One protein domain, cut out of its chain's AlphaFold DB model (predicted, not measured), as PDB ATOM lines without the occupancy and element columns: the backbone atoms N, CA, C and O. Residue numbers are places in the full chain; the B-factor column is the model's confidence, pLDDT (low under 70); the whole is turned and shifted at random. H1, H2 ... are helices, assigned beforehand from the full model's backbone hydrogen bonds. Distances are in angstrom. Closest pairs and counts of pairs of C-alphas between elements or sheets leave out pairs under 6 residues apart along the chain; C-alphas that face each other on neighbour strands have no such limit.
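Overview. This is residues 5 to 78 of the 145 residues of an uncharacterized protein of Dothidotthia symphoricarpi CBS 119687 (UniProt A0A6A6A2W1). H1 and the longer H2 run loosely side by side in opposite ways, their lines at a small angle, and H3, folded back after H2, crosses H1, with Val 12 of H1 and Val 69 of H3 closest. The long link from H1 to H2 makes a wide open loop, and residues 31 to 37, of which 36 and 37 belong to H2, stick out at one end. The printed part has 74 residues with three named helices, in the order H1, H2, H3, and no named strand; its class is all helix. It is only just compact, close to loose, with a radius of gyration of the C-alphas of 13.3 A and spans of 40 by 31 by 18 A.

Along the chain. Find C-alpha 5 at (312.626, 436.517, 464.104), where H1 begins; it runs over residues 5 to 18, 20.1 A from first to last C-alpha. H2, residues 36 to 58, begins at C-alpha 36 at (344.925, 424.524, 467.037) and measures 32.9 A. H3, residues 62 to 76, measures 21.0 A and ends at C-alpha 76 at (328.394, 446.190, 469.918).

Arrangement. Start at H1, which only just touches H2, with 3 pairs of C-alphas within 8 A; the closest are those of Leu 11 and Ile 51, 6.9 A apart. The two form a helical hairpin, with a shallow tilt of 18 degrees, opposite ways. With residues 12 to 16 alone, H1 touches H3, and the closest C-alphas are those of Val 12 and Val 69, 5.4 A apart. Their lines stand at 71 degrees, only just about perpendicular. H2 and H3 are close but not clearly touching, at a steep tilt of 65 degrees, opposite ways; look at the C-alphas of Ile 52 and Trp 62, their closest, 7.1 A apart. In H1, H2 and H3 every O i to N i+4 pair is within hydrogen-bond range.

Size, cuts and confidence. The C-alphas of Thr 5 and Pro 32, the two farthest apart, are separated by 41.0 A. The printed part has no cut. The link from H1 to H2, residues 19 to 35, is long; that from H2 to H3, with 3 residues, is tight. In the B-factor column, find a mean pLDDT of the printed part of 85.1, with residues 27 to 32, residue 34 and residues 76 to 78 under 70 in this model.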
ATOM      1  N   THR A   5     311.882 435.289 463.795       89.44
ATOM      2  CA  THR A   5     312.626 436.517 464.104       89.44
ATOM      3  C   THR A   5     313.611 436.323 465.259       89.44
ATOM      4  O   THR A   5     314.721 436.851 465.228       89.44
ATOM      5  N   ALA A   6     313.230 435.552 466.282       90.25
ATOM      6  CA  ALA A   6     314.113 435.248 467.407       90.25
ATOM      7  C   ALA A   6     315.271 434.336 466.974       90.25
ATOM      8  O   ALA A   6     316.412 434.565 467.369       90.25
ATOM      9  N   GLN A   7     314.994 433.351 466.112       91.25
ATOM     10  CA  GLN A   7     316.027 432.492 465.526       91.25
ATOM     11  C   GLN A   7     317.029 433.308 464.706       91.25
ATOM     12  O   GLN A   7     318.233 433.145 464.883       91.25
ATOM     13  N   TYR A   8     316.545 434.232 463.875       93.31
ATOM     14  CA  TYR A   8     317.405 435.096 463.071       93.31
ATOM     15  C   TYR A   8     318.357 435.945 463.926       93.31
ATOM     16  O   TYR A   8     319.565 435.944 463.700       93.31
ATOM     17  N   ARG A   9     317.846 436.597 464.979       91.06
ATOM     18  CA  ARG A   9     318.673 437.400 465.900       91.06
ATOM     19  C   ARG A   9     319.768 436.574 466.583       91.06
ATOM     20  O   ARG A   9     320.891 437.051 466.734       91.06
ATOM     21  N   LEU A  10     319.466 435.330 466.960       91.12
ATOM     22  CA  LEU A  10     320.456 434.415 467.537       91.12
ATOM     23  C   LEU A  10     321.550 434.045 466.527       91.12
ATOM     24  O   LEU A  10     322.723 433.981 466.899       91.12
ATOM     25  N   LEU A  11     321.192 433.835 465.256       93.06
ATOM     26  CA  LEU A  11     322.165 433.577 464.191       93.06
ATOM     27  C   LEU A  11     323.097 434.775 463.985       93.06
ATOM     28  O   LEU A  11     324.309 434.580 463.898       93.06
ATOM     29  N   VAL A  12     322.554 435.997 463.970       92.25
ATOM     30  CA  VAL A  12     323.343 437.235 463.856       92.25
ATOM     31  C   VAL A  12     324.307 437.371 465.038       92.25
ATOM     32  O   VAL A  12     325.511 437.507 464.834       92.25
ATOM     33  N   SER A  13     323.820 437.231 466.274       90.12
ATOM     34  CA  SER A  13     324.656 437.304 467.486       90.12
ATOM     35  C   SER A  13     325.792 436.269 467.485       90.12
ATOM     36  O   SER A  13     326.950 436.580 467.792       90.12
ATOM     37  N   ARG A  14     325.495 435.036 467.061       88.94
ATOM     38  CA  ARG A  14     326.502 433.981 466.919       88.94
ATOM     39  C   ARG A  14     327.525 434.297 465.828       88.94
ATOM     40  O   ARG A  14     328.713 434.056 466.018       88.94
ATOM     41  N   ALA A  15     327.088 434.831 464.692       89.56
ATOM     42  CA  ALA A  15     327.991 435.179 463.600       89.56
ATOM     43  C   ALA A  15     328.937 436.330 463.955       89.56
ATOM     44  O   ALA A  15     330.112 436.256 463.590       89.56
ATOM     45  N   VAL A  16     328.466 437.324 464.718       89.75
ATOM     46  CA  VAL A  16     329.300 438.416 465.250       89.75
ATOM     47  C   VAL A  16     330.390 437.860 466.170       89.75
ATOM     48  O   VAL A  16     331.574 438.122 465.965       89.75
ATOM     49  N   THR A  17     330.012 437.042 467.157       86.12
ATOM     50  CA  THR A  17     330.955 436.501 468.155       86.12
ATOM     51  C   THR A  17     331.975 435.534 467.553       86.12
ATOM     52  O   THR A  17     333.151 435.583 467.904       86.12
ATOM     53  N   GLN A  18     331.556 434.691 466.606       85.06
ATOM     54  CA  GLN A  18     332.418 433.681 465.978       85.06
ATOM     55  C   GLN A  18     333.109 434.166 464.688       85.06
ATOM     56  O   GLN A  18     333.826 433.392 464.052       85.06
ATOM     57  N   ARG A  19     332.915 435.436 464.292       85.00
ATOM     58  CA  ARG A  19     333.492 436.056 463.077       85.00
ATOM     59  C   ARG A  19     333.255 435.227 461.807       85.00
ATOM     60  O   ARG A  19     334.149 435.058 460.977       85.00
ATOM     61  N   LEU A  20     332.044 434.689 461.659       86.69
ATOM     62  CA  LEU A  20     331.710 433.710 460.609       86.69
ATOM     63  C   LEU A  20     331.544 434.324 459.216       86.69
ATOM     64  O   LEU A  20     331.501 433.595 458.228       86.69
ATOM     65  N   THR A  21     331.462 435.650 459.138       86.38
ATOM     66  CA  THR A  21     331.414 436.429 457.895       86.38
ATOM     67  C   THR A  21     332.796 436.911 457.443       86.38
ATOM     68  O   THR A  21     332.895 437.628 456.454       86.38
ATOM     69  N   SER A  22     333.868 436.547 458.159       82.31
ATOM     70  CA  SER A  22     335.221 437.016 457.852       82.31
ATOM     71  C   SER A  22     335.722 436.472 456.502       82.31
ATOM     72  O   SER A  22     335.734 435.247 456.335       82.31
ATOM     73  N   PRO A  23     336.252 437.330 455.604       79.44
ATOM     74  CA  PRO A  23     336.855 436.911 454.331       79.44
ATOM     75  C   PRO A  23     338.029 435.938 454.498       79.44
ATOM     76  O   PRO A  23     338.347 435.163 453.606       79.44
ATOM     77  N   SER A  24     338.654 435.907 455.682       75.94
ATOM     78  CA  SER A  24     339.727 434.959 456.017       75.94
ATOM     79  C   SER A  24     339.317 433.482 455.916       75.94
ATOM     80  O   SER A  24     340.172 432.600 455.980       75.94
ATOM     81  N   LEU A  25     338.015 433.191 455.860       77.06
ATOM     82  CA  LEU A  25     337.508 431.838 455.659       77.06
ATOM     83  C   LEU A  25     337.552 431.409 454.187       77.06
ATOM     84  O   LEU A  25     337.616 430.202 453.952       77.06
ATOM     85  N   ASP A  26     337.554 432.357 453.248       77.81
ATOM     86  CA  ASP A  26     337.343 432.097 451.823       77.81
ATOM     87  C   ASP A  26     338.638 431.701 451.077       77.81
ATOM     88  O   ASP A  26     338.575 430.799 450.251       77.81
ATOM     89  N   ASP A  27     339.825 432.223 451.437       67.62
ATOM     90  CA  ASP A  27     340.983 432.188 450.507       67.62
ATOM     91  C   ASP A  27     342.352 431.762 451.072       67.62
ATOM     92  O   ASP A  27     343.392 432.305 450.704       67.62
ATOM     93  N   ILE A  28     342.432 430.766 451.955       61.69
ATOM     94  CA  ILE A  28     343.760 430.272 452.385       61.69
ATOM     95  C   ILE A  28     343.790 428.742 452.358       61.69
ATOM     96  O   ILE A  28     342.972 428.136 453.053       61.69
ATOM     97  N   PRO A  29     344.697 428.075 451.623       66.44
ATOM     98  CA  PRO A  29     344.857 426.629 451.739       66.44
ATOM     99  C   PRO A  29     345.181 426.264 453.199       66.44
ATOM    100  O   PRO A  29     345.903 427.006 453.870       66.44
ATOM    101  N   PRO A  30     344.608 425.181 453.753       63.19
ATOM    102  CA  PRO A  30     344.875 424.808 455.134       63.19
ATOM    103  C   PRO A  30     346.387 424.601 455.317       63.19
ATOM    104  O   PRO A  30     347.003 423.930 454.486       63.19
ATOM    105  N   PRO A  31     347.009 425.180 456.362       62.09
ATOM    106  CA  PRO A  31     348.413 424.915 456.630       62.09
ATOM    107  C   PRO A  31     348.604 423.402 456.840       62.09
ATOM    108  O   PRO A  31     347.729 422.753 457.418       62.09
ATOM    109  N   PRO A  32     349.725 422.823 456.378       69.19
ATOM    110  CA  PRO A  32     349.929 421.371 456.310       69.19
ATOM    111  C   PRO A  32     350.027 420.673 457.679       69.19
ATOM    112  O   PRO A  32     350.125 419.451 457.741       69.19
ATOM    113  N   THR A  33     349.996 421.418 458.784       70.69
ATOM    114  CA  THR A  33     350.119 420.902 460.148       70.69
ATOM    115  C   THR A  33     348.817 421.056 460.929       70.69
ATOM    116  O   THR A  33     348.260 422.150 461.031       70.69
ATOM    117  N   THR A  34     348.366 419.953 461.539       68.12
ATOM    118  CA  THR A  34     347.253 419.859 462.500       68.12
ATOM    119  C   THR A  34     347.558 420.684 463.752       68.12
ATOM    120  O   THR A  34     347.970 420.186 464.795       68.12
ATOM    121  N   THR A  35     347.392 421.992 463.628       81.12
ATOM    122  CA  THR A  35     347.547 422.976 464.700       81.12
ATOM    123  C   THR A  35     346.179 423.367 465.251       81.12
ATOM    124  O   THR A  35     345.158 423.203 464.578       81.12
ATOM    125  N   LEU A  36     346.143 423.946 466.453       84.25
ATOM    126  CA  LEU A  36     344.925 424.524 467.037       84.25
ATOM    127  C   LEU A  36     344.185 425.444 466.045       84.25
ATOM    128  O   LEU A  36     342.962 425.389 465.942       84.25
ATOM    129  N   ALA A  37     344.936 426.208 465.249       81.38
ATOM    130  CA  ALA A  37     344.403 427.091 464.217       81.38
ATOM    131  C   ALA A  37     343.656 426.338 463.099       81.38
ATOM    132  O   ALA A  37     342.623 426.811 462.625       81.38
ATOM    133  N   THR A  38     344.134 425.155 462.686       82.19
ATOM    134  CA  THR A  38     343.410 424.321 461.706       82.19
ATOM    135  C   THR A  38     342.083 423.826 462.263       82.19
ATOM    136  O   THR A  38     341.068 423.922 461.577       82.19
ATOM    137  N   TRP A  39     342.068 423.373 463.522       85.38
ATOM    138  CA  TRP A  39     340.851 422.912 464.187       85.38
ATOM    139  C   TRP A  39     339.826 424.042 464.330       85.38
ATOM    140  O   TRP A  39     338.676 423.877 463.926       85.38
ATOM    141  N   GLU A  40     340.257 425.204 464.823       86.94
ATOM    142  CA  GLU A  40     339.398 426.381 464.981       86.94
ATOM    143  C   GLU A  40     338.817 426.820 463.632       86.94
ATOM    144  O   GLU A  40     337.629 427.127 463.511       86.94
ATOM    145  N   ARG A  41     339.632 426.792 462.573       83.75
ATOM    146  CA  ARG A  41     339.163 427.109 461.227       83.75
ATOM    147  C   ARG A  41     338.108 426.122 460.737       83.75
ATOM    148  O   ARG A  41     337.078 426.554 460.218       83.75
ATOM    149  N   THR A  42     338.333 424.819 460.896       87.00
ATOM    150  CA  THR A  42     337.346 423.792 460.531       87.00
ATOM    151  C   THR A  42     336.051 423.967 461.322       87.00
ATOM    152  O   THR A  42     334.962 423.836 460.761       87.00
ATOM    153  N   GLU A  43     336.141 424.317 462.605       89.94
ATOM    154  CA  GLU A  43     334.972 424.608 463.429       89.94
ATOM    155  C   GLU A  43     334.172 425.798 462.877       89.94
ATOM    156  O   GLU A  43     332.955 425.696 462.693       89.94
ATOM    157  N   ARG A  44     334.854 426.896 462.525       89.19
ATOM    158  CA  ARG A  44     334.223 428.086 461.935       89.19
ATOM    159  C   ARG A  44     333.589 427.796 460.574       89.19
ATOM    160  O   ARG A  44     332.475 428.250 460.322       89.19
ATOM    161  N   LEU A  45     334.233 427.001 459.718       89.06
ATOM    162  CA  LEU A  45     333.656 426.571 458.436       89.06
ATOM    163  C   LEU A  45     332.382 425.741 458.643       89.06
ATOM    164  O   LEU A  45     331.354 426.010 458.021       89.06
ATOM    165  N   ASN A  46     332.414 424.788 459.576       90.62
ATOM    166  CA  ASN A  46     331.244 423.988 459.932       90.62
ATOM    167  C   ASN A  46     330.110 424.850 460.502       90.62
ATOM    168  O   ASN A  46     328.937 424.614 460.211       90.62
ATOM    169  N   ALA A  47     330.437 425.851 461.319       90.19
ATOM    170  CA  ALA A  47     329.461 426.798 461.842       90.19
ATOM    171  C   ALA A  47     328.847 427.653 460.721       90.19
ATOM    172  O   ALA A  47     327.626 427.792 460.673       90.19
ATOM    173  N   ARG A  48     329.658 428.153 459.777       91.31
ATOM    174  CA  ARG A  48     329.181 428.911 458.609       91.31
ATOM    175  C   ARG A  48     328.241 428.076 457.741       91.31
ATOM    176  O   ARG A  48     327.160 428.549 457.407       91.31
ATOM    177  N   ALA A  49     328.589 426.819 457.463       91.19
ATOM    178  CA  ALA A  49     327.731 425.902 456.712       91.19
ATOM    179  C   ALA A  49     326.364 425.691 457.394       91.19
ATOM    180  O   ALA A  49     325.325 425.733 456.736       91.19
ATOM    181  N   LYS A  50     326.347 425.538 458.726       93.00
ATOM    182  CA  LYS A  50     325.099 425.435 459.504       93.00
ATOM    183  C   LYS A  50     324.254 426.701 459.404       93.00
ATOM    184  O   LYS A  50     323.044 426.603 459.242       93.00
ATOM    185  N   ILE A  51     324.878 427.878 459.481       93.12
ATOM    186  CA  ILE A  51     324.163 429.150 459.338       93.12
ATOM    187  C   ILE A  51     323.562 429.277 457.942       93.12
ATOM    188  O   ILE A  51     322.387 429.601 457.841       93.12
ATOM    189  N   ILE A  52     324.317 428.971 456.885       93.00
ATOM    190  CA  ILE A  52     323.812 429.012 455.504       93.00
ATOM    191  C   ILE A  52     322.570 428.121 455.359       93.00
ATOM    192  O   ILE A  52     321.561 428.564 454.812       93.00
ATOM    193  N   ALA A  53     322.599 426.908 455.918       94.25
ATOM    194  CA  ALA A  53     321.437 426.022 455.923       94.25
ATOM    195  C   ALA A  53     320.241 426.621 456.690       94.25
ATOM    196  O   ALA A  53     319.111 426.568 456.208       94.25
ATOM    197  N   CYS A  54     320.469 427.232 457.856       93.69
ATOM    198  CA  CYS A  54     319.406 427.907 458.608       93.69
ATOM    199  C   CYS A  54     318.830 429.120 457.861       93.69
ATOM    200  O   CYS A  54     317.621 429.328 457.884       93.69
ATOM    201  N   LEU A  55     319.667 429.906 457.184       94.06
ATOM    202  CA  LEU A  55     319.234 431.064 456.401       94.06
ATOM    203  C   LEU A  55     318.387 430.650 455.199       94.06
ATOM    204  O   LEU A  55     317.391 431.309 454.913       94.06
ATOM    205  N   ALA A  56     318.726 429.528 454.556       93.94
ATOM    206  CA  ALA A  56     317.918 428.958 453.483       93.94
ATOM    207  C   ALA A  56     316.500 428.605 453.963       93.94
ATOM    208  O   ALA A  56     315.529 428.914 453.280       93.94
ATOM    209  N   VAL A  57     316.366 428.034 455.169       94.75
ATOM    210  CA  VAL A  57     315.054 427.751 455.785       94.75
ATOM    211  C   VAL A  57     314.284 429.037 456.103       94.75
ATOM    212  O   VAL A  57     313.063 429.070 455.976       94.75
ATOM    213  N   LEU A  58     314.984 430.099 456.505       93.50
ATOM    214  CA  LEU A  58     314.386 431.401 456.819       93.50
ATOM    215  C   LEU A  58     314.120 432.271 455.576       93.50
ATOM    216  O   LEU A  58     313.535 433.343 455.715       93.50
ATOM    217  N   GLY A  59     314.548 431.845 454.383       94.31
ATOM    218  CA  GLY A  59     314.422 432.623 453.149       94.31
ATOM    219  C   GLY A  59     315.269 433.900 453.130       94.31
ATOM    220  O   GLY A  59     314.930 434.845 452.421       94.31
ATOM    221  N   VAL A  60     316.351 433.957 453.914       94.19
ATOM    222  CA  VAL A  60     317.209 435.146 454.016       94.19
ATOM    223  C   VAL A  60     318.459 434.977 453.144       94.19
ATOM    224  O   VAL A  60     319.228 434.036 453.360       94.19
ATOM    225  N   PRO A  61     318.722 435.884 452.185       95.38
ATOM    226  CA  PRO A  61     319.943 435.847 451.386       95.38
ATOM    227  C   PRO A  61     321.209 436.047 452.230       95.38
ATOM    228  O   PRO A  61     321.234 436.864 453.153       95.38
ATOM    229  N   TRP A  62     322.301 435.367 451.859       92.94
ATOM    230  CA  TRP A  62     323.595 435.493 452.547       92.94
ATOM    231  C   TRP A  62     324.104 436.942 452.595       92.94
ATOM    232  O   TRP A  62     324.608 437.370 453.627       92.94
ATOM    233  N   MET A  63     323.907 437.714 451.519       93.50
ATOM    234  CA  MET A  63     324.315 439.125 451.454       93.50
ATOM    235  C   MET A  63     323.581 440.000 452.480       93.50
ATOM    236  O   MET A  63     324.210 440.791 453.186       93.50
ATOM    237  N   THR A  64     322.264 439.819 452.624       94.75
ATOM    238  CA  THR A  64     321.465 440.517 453.644       94.75
ATOM    239  C   THR A  64     321.960 440.166 455.042       94.75
ATOM    240  O   THR A  64     322.213 441.048 455.858       94.75
ATOM    241  N   PHE A  65     322.197 438.878 455.288       94.56
ATOM    242  CA  PHE A  65     322.722 438.413 456.565       94.56
ATOM    243  C   PHE A  65     324.098 439.008 456.891       94.56
ATOM    244  O   PHE A  65     324.325 439.453 458.014       94.56
ATOM    245  N   THR A  66     325.021 439.055 455.926       93.31
ATOM    246  CA  THR A  66     326.356 439.633 456.149       93.31
ATOM    247  C   THR A  66     326.299 441.117 456.493       93.31
ATOM    248  O   THR A  66     327.042 441.562 457.366       93.31
ATOM    249  N   HIS A  67     325.388 441.861 455.862       93.94
ATOM    250  CA  HIS A  67     325.165 443.269 456.167       93.94
ATOM    251  C   HIS A  67     324.628 443.454 457.594       93.94
ATOM    252  O   HIS A  67     325.138 444.283 458.346       93.94
ATOM    253  N   ASP A  68     323.653 442.639 458.003       92.94
ATOM    254  CA  ASP A  68     323.079 442.705 459.351       92.94
ATOM    255  C   ASP A  68     324.089 442.329 460.441       92.94
ATOM    256  O   ASP A  68     324.098 442.930 461.514       92.94
ATOM    257  N   VAL A  69     324.972 441.365 460.165       91.88
ATOM    258  CA  VAL A  69     326.080 441.004 461.061       91.88
ATOM    259  C   VAL A  69     327.064 442.159 461.217       91.88
ATOM    260  O   VAL A  69     327.479 442.444 462.338       91.88
ATOM    261  N   GLU A  70     327.433 442.839 460.131       90.19
ATOM    262  CA  GLU A  70     328.355 443.976 460.201       90.19
ATOM    263  C   GLU A  70     327.721 445.168 460.931       90.19
ATOM    264  O   GLU A  70     328.351 445.767 461.801       90.19
ATOM    265  N   LYS A  71     326.438 445.440 460.681       90.31
ATOM    266  CA  LYS A  71     325.678 446.440 461.435       90.31
ATOM    267  C   LYS A  71     325.637 446.108 462.932       90.31
ATOM    268  O   LYS A  71     325.976 446.950 463.759       90.31
ATOM    269  N   ALA A  72     325.296 444.870 463.287       87.25
ATOM    270  CA  ALA A  72     325.268 444.428 464.680       87.25
ATOM    271  C   ALA A  72     326.657 444.496 465.337       87.25
ATOM    272  O   ALA A  72     326.781 444.842 466.509       87.25
ATOM    273  N   ARG A  73     327.724 444.200 464.588       84.19
ATOM    274  CA  ARG A  73     329.105 444.341 465.062       84.19
ATOM    275  C   ARG A  73     329.438 445.793 465.406       84.19
ATOM    276  O   ARG A  73     330.067 446.031 466.433       84.19
ATOM    277  N   GLN A  74     329.010 446.746 464.582       83.00
ATOM    278  CA  GLN A  74     329.194 448.177 464.844       83.00
ATOM    279  C   GLN A  74     328.403 448.630 466.074       83.00
ATOM    280  O   GLN A  74     328.931 449.383 466.884       83.00
ATOM    281  N   GLU A  75     327.188 448.113 466.270       76.50
ATOM    282  CA  GLU A  75     326.367 448.402 467.453       76.50
ATOM    283  C   GLU A  75     327.002 447.885 468.758       76.50
ATOM    284  O   GLU A  75     326.950 448.569 469.780       76.50
ATOM    285  N   VAL A  76     327.676 446.726 468.741       60.94
ATOM    286  CA  VAL A  76     328.394 446.190 469.918       60.94
ATOM    287  C   VAL A  76     329.553 447.100 470.350       60.94
ATOM    288  O   VAL A  76     329.871 447.169 471.538       60.94
ATOM    289  N   HIS A  77     330.155 447.849 469.421       54.41
ATOM    290  CA  HIS A  77     331.195 448.835 469.733       54.41
ATOM    291  C   HIS A  77     330.653 450.141 470.352       54.41
ATOM    292  O   HIS A  77     331.452 450.975 470.773       54.41
ATOM    293  N   ILE A  78     329.328 450.311 470.459       52.12
ATOM    294  CA  ILE A  78     328.676 451.475 471.098       52.12
ATOM    295  C   ILE A  78     328.492 451.267 472.615       52.12
ATOM    296  O   ILE A  78     327.968 452.133 473.313       52.12
TER     297      ILE A  78